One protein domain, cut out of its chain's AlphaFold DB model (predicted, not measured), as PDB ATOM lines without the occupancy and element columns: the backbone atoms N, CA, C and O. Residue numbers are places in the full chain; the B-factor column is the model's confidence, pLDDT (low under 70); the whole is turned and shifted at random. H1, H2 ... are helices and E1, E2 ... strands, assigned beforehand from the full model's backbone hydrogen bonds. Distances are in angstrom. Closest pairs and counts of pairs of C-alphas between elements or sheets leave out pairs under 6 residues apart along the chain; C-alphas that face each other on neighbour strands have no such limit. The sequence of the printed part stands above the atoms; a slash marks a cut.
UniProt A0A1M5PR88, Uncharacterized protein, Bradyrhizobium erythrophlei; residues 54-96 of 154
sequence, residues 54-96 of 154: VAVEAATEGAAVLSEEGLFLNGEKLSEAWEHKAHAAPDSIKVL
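Overview. This is residues 54 to 96 of the 154 residues of an uncharacterized protein of Bradyrhizobium erythrophlei (UniProt A0A1M5PR88). This is a small rounded body whose parts follow one another round a ring: a hairpin of two short strands, E1 and E2, makes one side, H2 lies across from it, and H1 and H3 close the ring between E1 and H2. The printed part has 43 residues, with three named helices and two named strands in the order H1, E1, E2, H2, H3. The sheet, E1 - E2, is antiparallel, and the class is mixed, helices and strands. The whole is compact, with a radius of gyration of the C-alphas of 8.6 A and spans of 20 by 19 by 17 A.

Arrangement. Look first at E1, residues 64 to 67, and E2, residues 70 to 73, an antiparallel hairpin at 164 degrees, where N 65 and O 72 are 2.8 A apart, within hydrogen-bond range. Residues 72 to 73 of E2 also pair, antiparallel, with residues 76 to 77. From E2 go to H2, residues 80 to 88: the closest C-alphas are those of Leu 71 and Glu 83, 5.1 A apart. On H1, residues 54 to 59, the C-alpha of Glu 57 is the closest to E1, 5.6 A from that of Ala 64. H1 touches H3, residues 90 to 96, the same way at a steep tilt of 41 degrees, closest at the C-alphas of Ala 59 and Lys 94, 4.9 A. H2 and H3 only just touch, and only at the corner, with 3 pairs of C-alphas within 8 A; the closest are those of Ala 86 and Ile 93, 6.2 A. H1 and E2 are apart. In H1 and H2 every O i to N i+4 pair is within hydrogen-bond range; in H3 0 of 3 are, beside 3 of 4 O i to N i+3 pairs.

Along the chain. Find C-alpha 64 at (81.243, -42.070, 37.946); from there E1 runs 9.9 A to residue 67, and E2 runs 10.2 A from residue 70 to 73. H1 begins at C-alpha 54, (81.874, -51.200, 41.976), and covers 8.4 A. H2 covers 12.3 A, and H3 covers 11.1 A to C-alpha 96 at (74.241, -40.029, 34.212).

Size, cuts and confidence. The two C-alphas farthest apart are those of Glu 68 and Val 95, 21.6 A. The printed part has no cut, and no link is long. Mean pLDDT of the printed part is 90.2, and no printed residue is under 70.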
ATOM      1  N   VAL A  54      81.625 -50.453  43.217       88.56
ATOM      2  CA  VAL A  54      81.874 -51.200  41.976       88.56
ATOM      3  C   VAL A  54      80.629 -51.234  41.090       88.56
ATOM      4  O   VAL A  54      80.755 -51.162  39.872       88.56
ATOM      5  N   ALA A  55      79.431 -51.313  41.676       87.75
ATOM      6  CA  ALA A  55      78.184 -51.230  40.921       87.75
ATOM      7  C   ALA A  55      78.019 -49.870  40.223       87.75
ATOM      8  O   ALA A  55      77.695 -49.838  39.041       87.75
ATOM      9  N   VAL A  56      78.303 -48.757  40.913       90.69
ATOM     10  CA  VAL A  56      78.276 -47.406  40.319       90.69
ATOM     11  C   VAL A  56      79.292 -47.272  39.188       90.69
ATOM     12  O   VAL A  56      78.947 -46.798  38.106       90.69
ATOM     13  N   GLU A  57      80.529 -47.712  39.424       91.62
ATOM     14  CA  GLU A  57      81.593 -47.665  38.419       91.62
ATOM     15  C   GLU A  57      81.196 -48.477  37.179       91.62
ATOM     16  O   GLU A  57      81.289 -47.988  36.057       91.62
ATOM     17  N   ALA A  58      80.659 -49.685  37.368       88.56
ATOM     18  CA  ALA A  58      80.184 -50.521  36.271       88.56
ATOM     19  C   ALA A  58      78.983 -49.915  35.528       88.56
ATOM     20  O   ALA A  58      78.973 -49.906  34.300       88.56
ATOM     21  N   ALA A  59      77.994 -49.384  36.253       88.62
ATOM     22  CA  ALA A  59      76.798 -48.768  35.674       88.62
ATOM     23  C   ALA A  59      77.115 -47.512  34.852       88.62
ATOM     24  O   ALA A  59      76.324 -47.120  33.996       88.62
ATOM     25  N   THR A  60      78.256 -46.877  35.114       91.44
ATOM     26  CA  THR A  60      78.683 -45.649  34.442       91.44
ATOM     27  C   THR A  60      79.928 -45.830  33.582       91.44
ATOM     28  O   THR A  60      80.530 -44.839  33.181       91.44
ATOM     29  N   GLU A  61      80.323 -47.071  33.286       90.25
ATOM     30  CA  GLU A  61      81.511 -47.375  32.473       90.25
ATOM     31  C   GLU A  61      82.785 -46.660  32.982       90.25
ATOM     32  O   GLU A  61      83.655 -46.254  32.215       90.25
ATOM     33  N   GLY A  62      82.884 -46.479  34.303       91.25
ATOM     34  CA  GLY A  62      83.977 -45.783  34.982       91.25
ATOM     35  C   GLY A  62      83.870 -44.256  35.003       91.25
ATOM     36  O   GLY A  62      84.721 -43.604  35.608       91.25
ATOM     37  N   ALA A  63      82.846 -43.661  34.383       92.44
ATOM     38  CA  ALA A  63      82.666 -42.211  34.378       92.44
ATOM     39  C   ALA A  63      82.302 -41.662  35.764       92.44
ATOM     40  O   ALA A  63      82.679 -40.531  36.087       92.44
ATOM     41  N   ALA A  64      81.574 -42.437  36.579       94.25
ATOM     42  CA  ALA A  64      81.243 -42.070  37.946       94.25
ATOM     43  C   ALA A  64      81.989 -42.918  38.982       94.25
ATOM     44  O   ALA A  64      82.121 -44.134  38.855       94.25
ATOM     45  N   VAL A  65      82.434 -42.258  40.051       94.88
ATOM     46  CA  VAL A  65      83.159 -42.863  41.170       94.88
ATOM     47  C   VAL A  65      82.462 -42.491  42.471       94.88
ATOM     48  O   VAL A  65      82.337 -41.312  42.799       94.88
ATOM     49  N   LEU A  66      82.029 -43.501  43.226       94.88
ATOM     50  CA  LEU A  66      81.488 -43.332  44.573       94.88
ATOM     51  C   LEU A  66      82.590 -43.592  45.609       94.88
ATOM     52  O   LEU A  66      83.148 -44.691  45.671       94.88
ATOM     53  N   SER A  67      82.901 -42.592  46.428       93.69
ATOM     54  CA  SER A  67      83.911 -42.661  47.490       93.69
ATOM     55  C   SER A  67      83.336 -42.192  48.831       93.69
ATOM     56  O   SER A  67      82.155 -41.882  48.937       93.69
ATOM     57  N   GLU A  68      84.164 -42.153  49.876       90.44
ATOM     58  CA  GLU A  68      83.772 -41.591  51.182       90.44
ATOM     59  C   GLU A  68      83.578 -40.071  51.136       90.44
ATOM     60  O   GLU A  68      82.913 -39.506  51.998       90.44
ATOM     61  N   GLU A  69      84.156 -39.405  50.134       92.88
ATOM     62  CA  GLU A  69      84.030 -37.961  49.941       92.88
ATOM     63  C   GLU A  69      82.791 -37.586  49.113       92.88
ATOM     64  O   GLU A  69      82.457 -36.401  49.018       92.88
ATOM     65  N   GLY A  70      82.118 -38.578  48.523       93.75
ATOM     66  CA  GLY A  70      80.859 -38.448  47.793       93.75
ATOM     67  C   GLY A  70      80.865 -39.139  46.429       93.75
ATOM     68  O   GLY A  70      81.749 -39.941  46.112       93.75
ATOM     69  N   LEU A  71      79.861 -38.824  45.608       94.44
ATOM     70  CA  LEU A  71      79.765 -39.284  44.221       94.44
ATOM     71  C   LEU A  71      80.367 -38.251  43.263       94.44
ATOM     72  O   LEU A  71      79.987 -37.082  43.288       94.44
ATOM     73  N   PHE A  72      81.256 -38.693  42.379       94.94
ATOM     74  CA  PHE A  72      81.913 -37.855  41.380       94.94
ATOM     75  C   PHE A  72      81.577 -38.358  39.982       94.94
ATOM     76  O   PHE A  72      81.632 -39.560  39.758       94.94
ATOM     77  N   LEU A  73      81.281 -37.463  39.042       93.44
ATOM     78  CA  LEU A  73      81.102 -37.765  37.621       93.44
ATOM     79  C   LEU A  73      82.155 -36.988  36.830       93.44
ATOM     80  O   LEU A  73      82.204 -35.764  36.913       93.44
ATOM     81  N   ASN A  74      83.020 -37.686  36.090       92.00
ATOM     82  CA  ASN A  74      84.129 -37.083  35.338       92.00
ATOM     83  C   ASN A  74      85.015 -36.135  36.183       92.00
ATOM     84  O   ASN A  74      85.551 -35.152  35.679       92.00
ATOM     85  N   GLY A  75      85.166 -36.434  37.478       91.69
ATOM     86  CA  GLY A  75      85.953 -35.639  38.430       91.69
ATOM     87  C   GLY A  75      85.188 -34.516  39.139       91.69
ATOM     88  O   GLY A  75      85.725 -33.930  40.077       91.69
ATOM     89  N   GLU A  76      83.938 -34.240  38.765       92.56
ATOM     90  CA  GLU A  76      83.098 -33.241  39.430       92.56
ATOM     91  C   GLU A  76      82.197 -33.890  40.480       92.56
ATOM     92  O   GLU A  76      81.516 -34.879  40.207       92.56
ATOM     93  N   LYS A  77      82.182 -33.333  41.697       93.25
ATOM     94  CA  LYS A  77      81.330 -33.831  42.779       93.25
ATOM     95  C   LYS A  77      79.860 -33.526  42.478       93.25
ATOM     96  O   LYS A  77      79.488 -32.368  42.293       93.25
ATOM     97  N   LEU A  78      79.028 -34.563  42.481       90.69
ATOM     98  CA  LEU A  78      77.578 -34.451  42.387       90.69
ATOM     99  C   LEU A  78      76.959 -34.095  43.746       90.69
ATOM    100  O   LEU A  78      77.606 -34.149  44.793       90.69
ATOM    101  N   SER A  79      75.688 -33.700  43.731       90.25
ATOM    102  CA  SER A  79      74.956 -33.368  44.954       90.25
ATOM    103  C   SER A  79      74.756 -34.589  45.861       90.25
ATOM    104  O   SER A  79      74.726 -35.731  45.402       90.25
ATOM    105  N   GLU A  80      74.532 -34.347  47.155       89.38
ATOM    106  CA  GLU A  80      74.252 -35.406  48.141       89.38
ATOM    107  C   GLU A  80      73.025 -36.253  47.765       89.38
ATOM    108  O   GLU A  80      72.961 -37.442  48.068       89.38
ATOM    109  N   ALA A  81      72.057 -35.678  47.042       85.94
ATOM    110  CA  ALA A  81      70.905 -36.423  46.539       85.94
ATOM    111  C   ALA A  81      71.318 -37.533  45.553       85.94
ATOM    112  O   ALA A  81      70.807 -38.651  45.626       85.94
ATOM    113  N   TRP A  82      72.280 -37.250  44.667       88.25
ATOM    114  CA  TRP A  82      72.838 -38.238  43.742       88.25
ATOM    115  C   TRP A  82      73.665 -39.302  44.459       88.25
ATOM    116  O   TRP A  82      73.593 -40.478  44.109       88.25
ATOM    117  N   GLU A  83      74.406 -38.909  45.492       91.31
ATOM    118  CA  GLU A  83      75.136 -39.835  46.356       91.31
ATOM    119  C   GLU A  83      74.185 -40.808  47.071       91.31
ATOM    120  O   GLU A  83      74.354 -42.025  46.975       91.31
ATOM    121  N   HIS A  84      73.124 -40.303  47.707       88.38
ATOM    122  CA  HIS A  84      72.097 -41.140  48.332       88.38
ATOM    123  C   HIS A  84      71.441 -42.095  47.329       88.38
ATOM    124  O   HIS A  84      71.222 -43.270  47.637       88.38
ATOM    125  N   LYS A  85      71.164 -41.620  46.109       86.38
ATOM    126  CA  LYS A  85      70.611 -42.454  45.039       86.38
ATOM    127  C   LYS A  85      71.577 -43.554  44.611       86.38
ATOM    128  O   LYS A  85      71.150 -44.694  44.445       86.38
ATOM    129  N   ALA A  86      72.867 -43.248  44.493       89.69
ATOM    130  CA  ALA A  86      73.893 -44.231  44.163       89.69
ATOM    131  C   ALA A  86      74.015 -45.314  45.240       89.69
ATOM    132  O   ALA A  86      74.175 -46.486  44.909       89.69
ATOM    133  N   HIS A  87      73.851 -44.944  46.513       88.56
ATOM    134  CA  HIS A  87      73.789 -45.905  47.610       88.56
ATOM    135  C   HIS A  87      72.545 -46.802  47.562       88.56
ATOM    136  O   HIS A  87      72.649 -48.006  47.799       88.56
ATOM    137  N   ALA A  88      71.377 -46.234  47.260       85.25
ATOM    138  CA  ALA A  88      70.108 -46.963  47.260       85.25
ATOM    139  C   ALA A  88      69.905 -47.841  46.009       85.25
ATOM    140  O   ALA A  88      69.383 -48.952  46.107       85.25
ATOM    141  N   ALA A  89      70.297 -47.342  44.836       85.06
ATOM    142  CA  ALA A  89      70.047 -47.960  43.537       85.06
ATOM    143  C   ALA A  89      71.210 -47.684  42.558       85.06
ATOM    144  O   ALA A  89      71.028 -46.943  41.586       85.06
ATOM    145  N   PRO A  90      72.398 -48.284  42.765       88.00
ATOM    146  CA  PRO A  90      73.597 -47.993  41.969       88.00
ATOM    147  C   PRO A  90      73.406 -48.227  40.464       88.00
ATOM    148  O   PRO A  90      73.870 -47.429  39.655       88.00
ATOM    149  N   ASP A  91      72.636 -49.248  40.073       84.25
ATOM    150  CA  ASP A  91      72.355 -49.557  38.661       84.25
ATOM    151  C   ASP A  91      71.549 -48.452  37.947       84.25
ATOM    152  O   ASP A  91      71.578 -48.345  36.719       84.25
ATOM    153  N   SER A  92      70.812 -47.619  38.696       85.06
ATOM    154  CA  SER A  92      70.043 -46.494  38.137       85.06
ATOM    155  C   SER A  92      70.925 -45.302  37.756       85.06
ATOM    156  O   SER A  92      70.511 -44.440  36.982       85.06
ATOM    157  N   ILE A  93      72.171 -45.273  38.241       89.38
ATOM    158  CA  ILE A  93      73.121 -44.179  38.019       89.38
ATOM    159  C   ILE A  93      73.645 -44.154  36.577       89.38
ATOM    160  O   ILE A  93      74.135 -43.123  36.127       89.38
ATOM    161  N   LYS A  94      73.424 -45.214  35.790       87.31
ATOM    162  CA  LYS A  94      73.686 -45.213  34.339       87.31
ATOM    163  C   LYS A  94      72.995 -44.070  33.592       87.31
ATOM    164  O   LYS A  94      73.482 -43.644  32.553       87.31
ATOM    165  N   VAL A  95      71.897 -43.521  34.133       87.06
ATOM    166  CA  VAL A  95      71.238 -42.337  33.560       87.06
ATOM    167  C   VAL A  95      72.179 -41.133  33.463       87.06
ATOM    168  O   VAL A  95      71.985 -40.265  32.619       87.06
ATOM    169  N   LEU A  96      73.224 -41.073  34.295       88.19
ATOM    170  CA  LEU A  96      74.241 -40.029  34.212       88.19
ATOM    171  C   LEU A  96      74.976 -40.025  32.867       88.19
ATOM    172  O   LEU A  96      75.535 -38.991  32.512       88.19
TER     173      LEU A  96